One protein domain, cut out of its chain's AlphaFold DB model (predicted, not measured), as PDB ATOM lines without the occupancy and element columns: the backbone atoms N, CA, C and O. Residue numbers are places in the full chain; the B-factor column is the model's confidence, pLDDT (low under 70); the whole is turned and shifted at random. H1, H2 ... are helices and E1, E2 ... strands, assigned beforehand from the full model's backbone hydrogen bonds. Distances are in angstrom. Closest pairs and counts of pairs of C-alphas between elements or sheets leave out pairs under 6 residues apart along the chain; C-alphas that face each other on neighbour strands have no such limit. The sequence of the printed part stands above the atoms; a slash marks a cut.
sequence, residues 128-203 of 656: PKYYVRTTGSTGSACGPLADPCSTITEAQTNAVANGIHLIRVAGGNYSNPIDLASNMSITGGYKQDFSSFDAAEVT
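What this domain is: This is residues 128 to 203 of the 656 residues of the protein "PKD domain protein" of Actinobacteria bacterium IMCC26207 (UniProt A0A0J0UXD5). A small sheet of three parallel strands, in the order E1 E2 E4, has one helix, H1, slantwise over one face, in two layers; long loops make much of the rest. The printed part has 76 residues, with E1, H1, E2, E3, E4 along the chain; the class is mixed, with under half of the residues in named elements. It is compact, with a radius of gyration of the C-alphas of 11.0 A and spans of 31 by 24 by 22 A.

Where its parts are: Find C-alpha 129 at (-12.870, -21.240, 32.413); E1 runs from there to 137, 16.0 A, and bends by 120 degrees at residue 134. E2 is residues 166 to 170, 13.5 A. E4, residues 185 to 190, 14.2 A, ends at (-22.336, -25.455, 24.275). H1 is residues 152 to 161, 14.2 A. E3, residues 172 to 174, 6.6 A, pairs with no named strand.

How they stand to each other: Look at N 130 and O 166, 2.9 A, for parallel E1 and E2, and N 169 and O 187, 2.8 A, for parallel E2 and E4. H1 is on the sheet, its height 8.1 A; its closest C-alphas to E1 are Ile 152 and Val 132, 6.2 A. E1, H1, E2 form a strand-helix-strand unit, parallel neighbours with a helix between, its crossover right-handed. In H1 every O i to N i+4 pair is within hydrogen-bond range. E3 comes closest to E1 at the C-alphas of Gly 172 and Thr 134, 6.4 A.

The domain as a whole: The farthest C-alphas, Ala 161 and Ala 200, are 31.8 A apart. The printed part has no cut; the link E1 to H1 is long. Residues 199 to 200 have pLDDT under 70.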
ATOM      1  N   PRO A 128      -9.779 -17.550  32.521       83.62
ATOM      2  CA  PRO A 128      -9.790 -18.975  32.834       83.62
ATOM      3  C   PRO A 128     -11.232 -19.472  32.985       83.62
ATOM      4  O   PRO A 128     -12.105 -18.743  33.468       83.62
ATOM      5  N   LYS A 129     -11.503 -20.697  32.518       89.19
ATOM      6  CA  LYS A 129     -12.870 -21.240  32.413       89.19
ATOM      7  C   LYS A 129     -12.917 -22.680  32.861       89.19
ATOM      8  O   LYS A 129     -11.992 -23.444  32.594       89.19
ATOM      9  N   TYR A 130     -14.033 -23.040  33.473       94.75
ATOM     10  CA  TYR A 130     -14.362 -24.423  33.780       94.75
ATOM     11  C   TYR A 130     -15.401 -24.951  32.796       94.75
ATOM     12  O   TYR A 130     -16.272 -24.211  32.338       94.75
ATOM     13  N   TYR A 131     -15.297 -26.230  32.466       94.19
ATOM     14  CA  TYR A 131     -16.124 -26.924  31.491       94.19
ATOM     15  C   TYR A 131     -16.933 -28.017  32.184       94.19
ATOM     16  O   TYR A 131     -16.428 -28.726  33.056       94.19
ATOM     17  N   VAL A 132     -18.194 -28.154  31.784       96.88
ATOM     18  CA  VAL A 132     -19.134 -29.120  32.362       96.88
ATOM     19  C   VAL A 132     -19.803 -29.911  31.253       96.88
ATOM     20  O   VAL A 132     -20.392 -29.310  30.353       96.88
ATOM     21  N   ARG A 133     -19.741 -31.243  31.322       95.62
ATOM     22  CA  ARG A 133     -20.530 -32.145  30.468       95.62
ATOM     23  C   ARG A 133     -21.085 -33.294  31.305       95.62
ATOM     24  O   ARG A 133     -20.447 -33.714  32.260       95.62
ATOM     25  N   THR A 134     -22.207 -33.883  30.908       93.62
ATOM     26  CA  THR A 134     -22.856 -34.973  31.669       93.62
ATOM     27  C   THR A 134     -22.008 -36.244  31.812       93.62
ATOM     28  O   THR A 134     -22.183 -36.991  32.768       93.62
ATOM     29  N   THR A 135     -21.073 -36.488  30.890       93.62
ATOM     30  CA  THR A 135     -20.105 -37.603  30.924       93.62
ATOM     31  C   THR A 135     -18.745 -37.216  31.518       93.62
ATOM     32  O   THR A 135     -17.762 -37.925  31.315       93.62
ATOM     33  N   GLY A 136     -18.671 -36.066  32.195       92.88
ATOM     34  CA  GLY A 136     -17.460 -35.573  32.842       92.88
ATOM     35  C   GLY A 136     -17.035 -36.398  34.059       92.88
ATOM     36  O   GLY A 136     -17.701 -37.356  34.455       92.88
ATOM     37  N   SER A 137     -15.920 -36.004  34.664       94.69
ATOM     38  CA  SER A 137     -15.388 -36.607  35.888       94.69
ATOM     39  C   SER A 137     -15.938 -35.934  37.152       94.69
ATOM     40  O   SER A 137     -16.733 -34.990  37.099       94.69
ATOM     41  N   THR A 138     -15.543 -36.457  38.310       95.19
ATOM     42  CA  THR A 138     -15.831 -35.893  39.633       95.19
ATOM     43  C   THR A 138     -14.529 -35.693  40.408       95.19
ATOM     44  O   THR A 138     -13.494 -36.284  40.092       95.19
ATOM     45  N   GLY A 139     -14.581 -34.880  41.457       93.12
ATOM     46  CA  GLY A 139     -13.475 -34.563  42.349       93.12
ATOM     47  C   GLY A 139     -12.852 -33.191  42.093       93.12
ATOM     48  O   GLY A 139     -13.208 -32.455  41.177       93.12
ATOM     49  N   SER A 140     -11.865 -32.845  42.920       89.19
ATOM     50  CA  SER A 140     -11.206 -31.529  42.912       89.19
ATOM     51  C   SER A 140     -10.391 -31.224  41.651       89.19
ATOM     52  O   SER A 140      -9.962 -30.088  41.475       89.19
ATOM     53  N   ALA A 141     -10.137 -32.228  40.809       85.56
ATOM     54  CA  ALA A 141      -9.354 -32.090  39.583       85.56
ATOM     55  C   ALA A 141     -10.205 -31.748  38.347       85.56
ATOM     56  O   ALA A 141      -9.655 -31.267  37.357       85.56
ATOM     57  N   CYS A 142     -11.525 -31.962  38.402       93.12
ATOM     58  CA  CYS A 142     -12.390 -31.684  37.263       93.12
ATOM     59  C   CYS A 142     -12.536 -30.172  37.037       93.12
ATOM     60  O   CYS A 142     -12.543 -29.378  37.987       93.12
ATOM     61  N   GLY A 143     -12.707 -29.776  35.775       90.81
ATOM     62  CA  GLY A 143     -12.892 -28.382  35.375       90.81
ATOM     63  C   GLY A 143     -12.229 -28.009  34.050       90.81
ATOM     64  O   GLY A 143     -12.890 -27.384  33.219       90.81
ATOM     65  N   PRO A 144     -10.955 -28.364  33.806       89.06
ATOM     66  CA  PRO A 144     -10.289 -28.079  32.537       89.06
ATOM     67  C   PRO A 144     -10.987 -28.736  31.339       89.06
ATOM     68  O   PRO A 144     -11.688 -29.732  31.483       89.06
ATOM     69  N   LEU A 145     -10.742 -28.237  30.122       86.75
ATOM     70  CA  LEU A 145     -11.348 -28.806  28.905       86.75
ATOM     71  C   LEU A 145     -10.999 -30.294  28.700       86.75
ATOM     72  O   LEU A 145     -11.814 -31.052  28.176       86.75
ATOM     73  N   ALA A 146      -9.795 -30.698  29.117       84.38
ATOM     74  CA  ALA A 146      -9.328 -32.082  29.053       84.38
ATOM     75  C   ALA A 146     -10.060 -33.013  30.036       84.38
ATOM     76  O   ALA A 146     -10.170 -34.205  29.767       84.38
ATOM     77  N   ASP A 147     -10.571 -32.464  31.142       91.00
ATOM     78  CA  ASP A 147     -11.254 -33.207  32.199       91.00
ATOM     79  C   ASP A 147     -12.447 -32.398  32.750       91.00
ATOM     80  O   ASP A 147     -12.378 -31.815  33.837       91.00
ATOM     81  N   PRO A 148     -13.535 -32.259  31.969       94.31
ATOM     82  CA  PRO A 148     -14.689 -31.463  32.371       94.31
ATOM     83  C   PRO A 148     -15.430 -32.119  33.537       94.31
ATOM     84  O   PRO A 148     -15.524 -33.343  33.613       94.31
ATOM     85  N   CYS A 149     -16.035 -31.310  34.404       96.94
ATOM     86  CA  CYS A 149     -16.846 -31.821  35.508       96.94
ATOM     87  C   CYS A 149     -18.164 -32.433  35.023       96.94
ATOM     88  O   CYS A 149     -18.770 -31.961  34.057       96.94
ATOM     89  N   SER A 150     -18.639 -33.444  35.749       95.12
ATOM     90  CA  SER A 150     -19.933 -34.103  35.528       95.12
ATOM     91  C   SER A 150     -21.138 -33.256  35.957       95.12
ATOM     92  O   SER A 150     -22.229 -33.400  35.402       95.12
ATOM     93  N   THR A 151     -20.956 -32.346  36.926       95.06
ATOM     94  CA  THR A 151     -22.024 -31.485  37.457       95.06
ATOM     95  C   THR A 151     -21.628 -30.008  37.488       95.06
ATOM     96  O   THR A 151     -20.459 -29.651  37.634       95.06
ATOM     97  N   ILE A 152     -22.630 -29.129  37.384       95.44
ATOM     98  CA  ILE A 152     -22.443 -27.669  37.436       95.44
ATOM     99  C   ILE A 152     -22.034 -27.224  38.846       95.44
ATOM    100  O   ILE A 152     -21.154 -26.380  39.001       95.44
ATOM    101  N   THR A 153     -22.647 -27.809  39.878       93.88
ATOM    102  CA  THR A 153     -22.378 -27.497  41.289       93.88
ATOM    103  C   THR A 153     -20.921 -27.770  41.663       93.88
ATOM    104  O   THR A 153     -20.279 -26.953  42.326       93.88
ATOM    105  N   GLU A 154     -20.378 -28.898  41.207       95.00
ATOM    106  CA  GLU A 154     -18.984 -29.265  41.451       95.00
ATOM    107  C   GLU A 154     -18.022 -28.354  40.686       95.00
ATOM    108  O   GLU A 154     -17.094 -27.808  41.283       95.00
ATOM    109  N   ALA A 155     -18.303 -28.078  39.409       96.31
ATOM    110  CA  ALA A 155     -17.515 -27.129  38.629       96.31
ATOM    111  C   ALA A 155     -17.476 -25.742  39.267       96.31
ATOM    112  O   ALA A 155     -16.423 -25.116  39.294       96.31
ATOM    113  N   GLN A 156     -18.595 -25.272  39.819       95.81
ATOM    114  CA  GLN A 156     -18.634 -24.002  40.535       95.81
ATOM    115  C   GLN A 156     -17.818 -24.041  41.822       95.81
ATOM    116  O   GLN A 156     -17.080 -23.100  42.099       95.81
ATOM    117  N   THR A 157     -17.913 -25.126  42.586       95.56
ATOM    118  CA  THR A 157     -17.135 -25.293  43.819       95.56
ATOM    119  C   THR A 157     -15.636 -25.233  43.525       95.56
ATOM    120  O   THR A 157     -14.908 -24.462  44.154       95.56
ATOM    121  N   ASN A 158     -15.185 -25.979  42.516       95.12
ATOM    122  CA  ASN A 158     -13.784 -25.996  42.117       95.12
ATOM    123  C   ASN A 158     -13.355 -24.661  41.476       95.12
ATOM    124  O   ASN A 158     -12.255 -24.184  41.753       95.12
ATOM    125  N   ALA A 159     -14.210 -24.021  40.671       94.44
ATOM    126  CA  ALA A 159     -13.914 -22.723  40.070       94.44
ATOM    127  C   ALA A 159     -13.702 -21.646  41.144       94.44
ATOM    128  O   ALA A 159     -12.674 -20.971  41.132       94.44
ATOM    129  N   VAL A 160     -14.598 -21.555  42.134       93.94
ATOM    130  CA  VAL A 160     -14.470 -20.618  43.264       93.94
ATOM    131  C   VAL A 160     -13.190 -20.884  44.059       93.94
ATOM    132  O   VAL A 160     -12.465 -19.942  44.375       93.94
ATOM    133  N   ALA A 161     -12.865 -22.153  44.332       93.31
ATOM    134  CA  ALA A 161     -11.638 -22.524  45.042       93.31
ATOM    135  C   ALA A 161     -10.354 -22.094  44.302       93.31
ATOM    136  O   ALA A 161      -9.334 -21.843  44.941       93.31
ATOM    137  N   ASN A 162     -10.415 -21.974  42.973       89.94
ATOM    138  CA  ASN A 162      -9.295 -21.576  42.119       89.94
ATOM    139  C   ASN A 162      -9.373 -20.113  41.636       89.94
ATOM    140  O   ASN A 162      -8.572 -19.707  40.796       89.94
ATOM    141  N   GLY A 163     -10.321 -19.309  42.138       90.56
ATOM    142  CA  GLY A 163     -10.484 -17.909  41.724       90.56
ATOM    143  C   GLY A 163     -10.960 -17.738  40.275       90.56
ATOM    144  O   GLY A 163     -10.661 -16.732  39.630       90.56
ATOM    145  N   ILE A 164     -11.683 -18.724  39.747       91.12
ATOM    146  CA  ILE A 164     -12.216 -18.756  38.386       91.12
ATOM    147  C   ILE A 164     -13.700 -18.415  38.413       91.12
ATOM    148  O   ILE A 164     -14.463 -18.923  39.227       91.12
ATOM    149  N   HIS A 165     -14.101 -17.558  37.480       92.38
ATOM    150  CA  HIS A 165     -15.388 -16.865  37.512       92.38
ATOM    151  C   HIS A 165     -16.288 -17.208  36.318       92.38
ATOM    152  O   HIS A 165     -17.396 -16.694  36.204       92.38
ATOM    153  N   LEU A 166     -15.826 -18.073  35.408       92.31
ATOM    154  CA  LEU A 166     -16.527 -18.418  34.174       92.31
ATOM    155  C   LEU A 166     -16.673 -19.935  34.030       92.31
ATOM    156  O   LEU A 166     -15.687 -20.671  34.061       92.31
ATOM    157  N   ILE A 167     -17.906 -20.395  33.819       95.31
ATOM    158  CA  ILE A 167     -18.240 -21.803  33.584       95.31
ATOM    159  C   ILE A 167     -18.983 -21.933  32.258       95.31
ATOM    160  O   ILE A 167     -19.943 -21.207  31.995       95.31
ATOM    161  N   ARG A 168     -18.556 -22.888  31.433       92.88
ATOM    162  CA  ARG A 168     -19.216 -23.290  30.191       92.88
ATOM    163  C   ARG A 168     -19.834 -24.666  30.363       92.88
ATOM    164  O   ARG A 168     -19.152 -25.616  30.740       92.88
ATOM    165  N   VAL A 169     -21.118 -24.776  30.059       94.38
ATOM    166  CA  VAL A 169     -21.885 -26.007  30.240       94.38
ATOM    167  C   VAL A 169     -22.326 -26.526  28.877       94.38
ATOM    168  O   VAL A 169     -22.973 -25.808  28.111       94.38
ATOM    169  N   ALA A 170     -21.956 -27.765  28.567       93.00
ATOM    170  CA  ALA A 170     -22.432 -28.458  27.381       93.00
ATOM    171  C   ALA A 170     -23.929 -28.776  27.514       93.00
ATOM    172  O   ALA A 170     -24.458 -28.890  28.631       93.00
ATOM    173  N   GLY A 171     -24.622 -28.929  26.390       91.19
ATOM    174  CA  GLY A 171     -26.007 -29.387  26.375       91.19
ATOM    175  C   GLY A 171     -26.173 -30.732  27.088       91.19
ATOM    176  O   GLY A 171     -25.233 -31.513  27.254       91.19
ATOM    177  N   GLY A 172     -27.370 -30.969  27.611       90.88
ATOM    178  CA  GLY A 172     -27.649 -32.125  28.458       90.88
ATOM    179  C   GLY A 172     -28.462 -31.765  29.694       90.88
ATOM    180  O   GLY A 172     -28.753 -30.597  29.950       90.88
ATOM    181  N   ASN A 173     -28.835 -32.795  30.452       92.75
ATOM    182  CA  ASN A 173     -29.715 -32.669  31.608       92.75
ATOM    183  C   ASN A 173     -28.929 -32.799  32.912       92.75
ATOM    184  O   ASN A 173     -28.349 -33.850  33.185       92.75
ATOM    185  N   TYR A 174     -28.966 -31.753  33.732       93.12
ATOM    186  CA  TYR A 174     -28.311 -31.685  35.034       93.12
ATOM    187  C   TYR A 174     -29.375 -31.569  36.127       93.12
ATOM    188  O   TYR A 174     -30.234 -30.693  36.078       93.12
ATOM    189  N   SER A 175     -29.346 -32.462  37.113       90.62
ATOM    190  CA  SER A 175     -30.367 -32.531  38.173       90.62
ATOM    191  C   SER A 175     -29.912 -31.927  39.506       90.62
ATOM    192  O   SER A 175     -30.707 -31.764  40.430       90.62
ATOM    193  N   ASN A 176     -28.630 -31.598  39.644       90.44
ATOM    194  CA  ASN A 176     -28.123 -30.954  40.846       90.44
ATOM    195  C   ASN A 176     -28.528 -29.469  40.865       90.44
ATOM    196  O   ASN A 176     -28.259 -28.762  39.889       90.44
ATOM    197  N   PRO A 177     -29.137 -28.986  41.967       90.81
ATOM    198  CA  PRO A 177     -29.390 -27.570  42.175       90.81
ATOM    199  C   PRO A 177     -28.115 -26.731  42.083       90.81
ATOM    200  O   PRO A 177     -27.038 -27.144  42.526       90.81
ATOM    201  N   ILE A 178     -28.262 -25.528  41.542       93.69
ATOM    202  CA  ILE A 178     -27.203 -24.529  41.450       93.69
ATOM    203  C   ILE A 178     -27.436 -23.490  42.546       93.69
ATOM    204  O   ILE A 178     -28.353 -22.675  42.454       93.69
ATOM    205  N   ASP A 179     -26.574 -23.487  43.554       94.06
ATOM    206  CA  ASP A 179     -26.471 -22.382  44.505       94.06
ATOM    207  C   ASP A 179     -25.443 -21.391  43.963       94.06
ATOM    208  O   ASP A 179     -24.241 -21.583  44.131       94.06
ATOM    209  N   LEU A 180     -25.897 -20.384  43.218       95.81
ATOM    210  CA  LEU A 180     -25.019 -19.488  42.462       95.81
ATOM    211  C   LEU A 180     -24.079 -18.725  43.407       95.81
ATOM    212  O   LEU A 180     -24.541 -18.104  44.360       95.81
ATOM    213  N   ALA A 181     -22.775 -18.734  43.132       96.44
ATOM    214  CA  ALA A 181     -21.797 -17.966  43.903       96.44
ATOM    215  C   ALA A 181     -21.602 -16.550  43.332       96.44
ATOM    216  O   ALA A 181     -21.964 -16.271  42.188       96.44
ATOM    217  N   SER A 182     -21.041 -15.636  44.130       96.06
ATOM    218  CA  SER A 182     -20.723 -14.261  43.707       96.06
ATOM    219  C   SER A 182     -19.658 -14.220  42.620       96.06
ATOM    220  O   SER A 182     -18.750 -15.047  42.602       96.06
ATOM    221  N   ASN A 183     -19.755 -13.217  41.748       94.44
ATOM    222  CA  ASN A 183     -18.875 -12.993  40.603       94.44
ATOM    223  C   ASN A 183     -18.858 -14.161  39.596       94.44
ATOM    224  O   ASN A 183     -17.948 -14.243  38.778       94.44
ATOM    225  N   MET A 184     -19.838 -15.071  39.638       95.75
ATOM    226  CA  MET A 184     -19.878 -16.242  38.759       95.75
ATOM    227  C   MET A 184     -20.722 -15.997  37.515       95.75
ATOM    228  O   MET A 184     -21.898 -15.656  37.615       95.75
ATOM    229  N   SER A 185     -20.162 -16.289  36.346       93.94
ATOM    230  CA  SER A 185     -20.889 -16.382  35.084       93.94
ATOM    231  C   SER A 185     -20.974 -17.833  34.628       93.94
ATOM    232  O   SER A 185     -19.959 -18.449  34.302       93.94
ATOM    233  N   ILE A 186     -22.190 -18.368  34.551       94.44
ATOM    234  CA  ILE A 186     -22.464 -19.707  34.025       94.44
ATOM    235  C   ILE A 186     -23.185 -19.565  32.685       94.44
ATOM    236  O   ILE A 186     -24.272 -18.985  32.607       94.44
ATOM    237  N   THR A 187     -22.583 -20.123  31.637       90.88
ATOM    238  CA  THR A 187     -23.107 -20.073  30.270       90.88
ATOM    239  C   THR A 187     -23.342 -21.486  29.747       90.88
ATOM    240  O   THR A 187     -22.405 -22.277  29.643       90.88
ATOM    241  N   GLY A 188     -24.591 -21.807  29.421       90.38
ATOM    242  CA  GLY A 188     -25.019 -23.092  28.876       90.38
ATOM    243  C   GLY A 188     -25.220 -23.108  27.362       90.38
ATOM    244  O   GLY A 188     -25.115 -22.087  26.681       90.38
ATOM    245  N   GLY A 189     -25.520 -24.308  26.870       85.94
ATOM    246  CA  GLY A 189     -25.842 -24.656  25.489       85.94
ATOM    247  C   GLY A 189     -24.644 -24.748  24.547       85.94
ATOM    248  O   GLY A 189     -24.742 -24.520  23.342       85.94
ATOM    249  N   TYR A 190     -23.478 -25.076  25.095       87.88
ATOM    250  CA  TYR A 190     -22.336 -25.455  24.275       87.88
ATOM    251  C   TYR A 190     -22.518 -26.864  23.702       87.88
ATOM    252  O   TYR A 190     -23.137 -27.728  24.323       87.88
ATOM    253  N   LYS A 191     -21.914 -27.129  22.542       87.94
ATOM    254  CA  LYS A 191     -21.740 -28.505  22.055       87.94
ATOM    255  C   LYS A 191     -20.938 -29.343  23.053       87.94
ATOM    256  O   LYS A 191     -20.158 -28.800  23.834       87.94
ATOM    257  N   GLN A 192     -21.062 -30.668  22.970       88.50
ATOM    258  CA  GLN A 192     -20.313 -31.605  23.825       88.50
ATOM    259  C   GLN A 192     -18.783 -31.445  23.738       88.50
ATOM    260  O   GLN A 192     -18.067 -31.764  24.688       88.50
ATOM    261  N   ASP A 193     -18.282 -30.941  22.607       83.88
ATOM    262  CA  ASP A 193     -16.866 -30.646  22.365       83.88
ATOM    263  C   ASP A 193     -16.460 -29.206  22.738       83.88
ATOM    264  O   ASP A 193     -15.293 -28.844  22.612       83.88
ATOM    265  N   PHE A 194     -17.409 -28.376  23.188       85.62
ATOM    266  CA  PHE A 194     -17.246 -26.956  23.516       85.62
ATOM    267  C   PHE A 194     -16.688 -26.077  22.385       85.62
ATOM    268  O   PHE A 194     -16.275 -24.941  22.634       85.62
ATOM    269  N   SER A 195     -16.718 -26.564  21.140       78.31
ATOM    270  CA  SER A 195     -16.205 -25.845  19.967       78.31
ATOM    271  C   SER A 195     -17.005 -24.579  19.653       78.31
ATOM    272  O   SER A 195     -16.474 -23.596  19.143       78.31
ATOM    273  N   SER A 196     -18.308 -24.607  19.937       78.31
ATOM    274  CA  SER A 196     -19.248 -23.531  19.628       78.31
ATOM    275  C   SER A 196     -20.504 -23.631  20.492       78.31
ATOM    276  O   SER A 196     -20.788 -24.669  21.096       78.31
ATOM    277  N   PHE A 197     -21.245 -22.525  20.547       79.12
ATOM    278  CA  PHE A 197     -22.615 -22.518  21.039       79.12
ATOM    279  C   PHE A 197     -23.537 -23.197  20.014       79.12
ATOM    280  O   PHE A 197     -23.398 -22.954  18.812       79.12
ATOM    281  N   ASP A 198     -24.481 -24.014  20.478       76.69
ATOM    282  CA  ASP A 198     -25.493 -24.643  19.632       76.69
ATOM    283  C   ASP A 198     -26.862 -24.600  20.316       76.69
ATOM    284  O   ASP A 198     -27.083 -25.210  21.357       76.69
ATOM    285  N   ALA A 199     -27.812 -23.892  19.702       65.25
ATOM    286  CA  ALA A 199     -29.165 -23.762  20.235       65.25
ATOM    287  C   ALA A 199     -29.924 -25.102  20.297       65.25
ATOM    288  O   ALA A 199     -30.907 -25.196  21.033       65.25
ATOM    289  N   ALA A 200     -29.496 -26.118  19.535       69.75
ATOM    290  CA  ALA A 200     -30.065 -27.463  19.593       69.75
ATOM    291  C   ALA A 200     -29.586 -28.260  20.823       69.75
ATOM    292  O   ALA A 200     -30.302 -29.140  21.304       69.75
ATOM    293  N   GLU A 201     -28.412 -27.931  21.363       75.81
ATOM    294  CA  GLU A 201     -27.855 -28.511  22.588       75.81
ATOM    295  C   GLU A 201     -28.410 -27.750  23.795       75.81
ATOM    296  O   GLU A 201     -27.760 -26.900  24.396       75.81
ATOM    297  N   VAL A 202     -29.664 -28.022  24.155       78.00
ATOM    298  CA  VAL A 202     -30.287 -27.369  25.312       78.00
ATOM    299  C   VAL A 202     -29.639 -27.883  26.600       78.00
ATOM    300  O   VAL A 202     -29.782 -29.050  26.965       78.00
ATOM    301  N   THR A 203     -28.964 -27.001  27.339       84.50
ATOM    302  CA  THR A 203     -28.592 -27.276  28.733       84.50
ATOM    303  C   THR A 203     -29.834 -27.135  29.595       84.50
ATOM    304  O   THR A 203     -30.365 -26.032  29.735       84.50
TER     305      THR A 203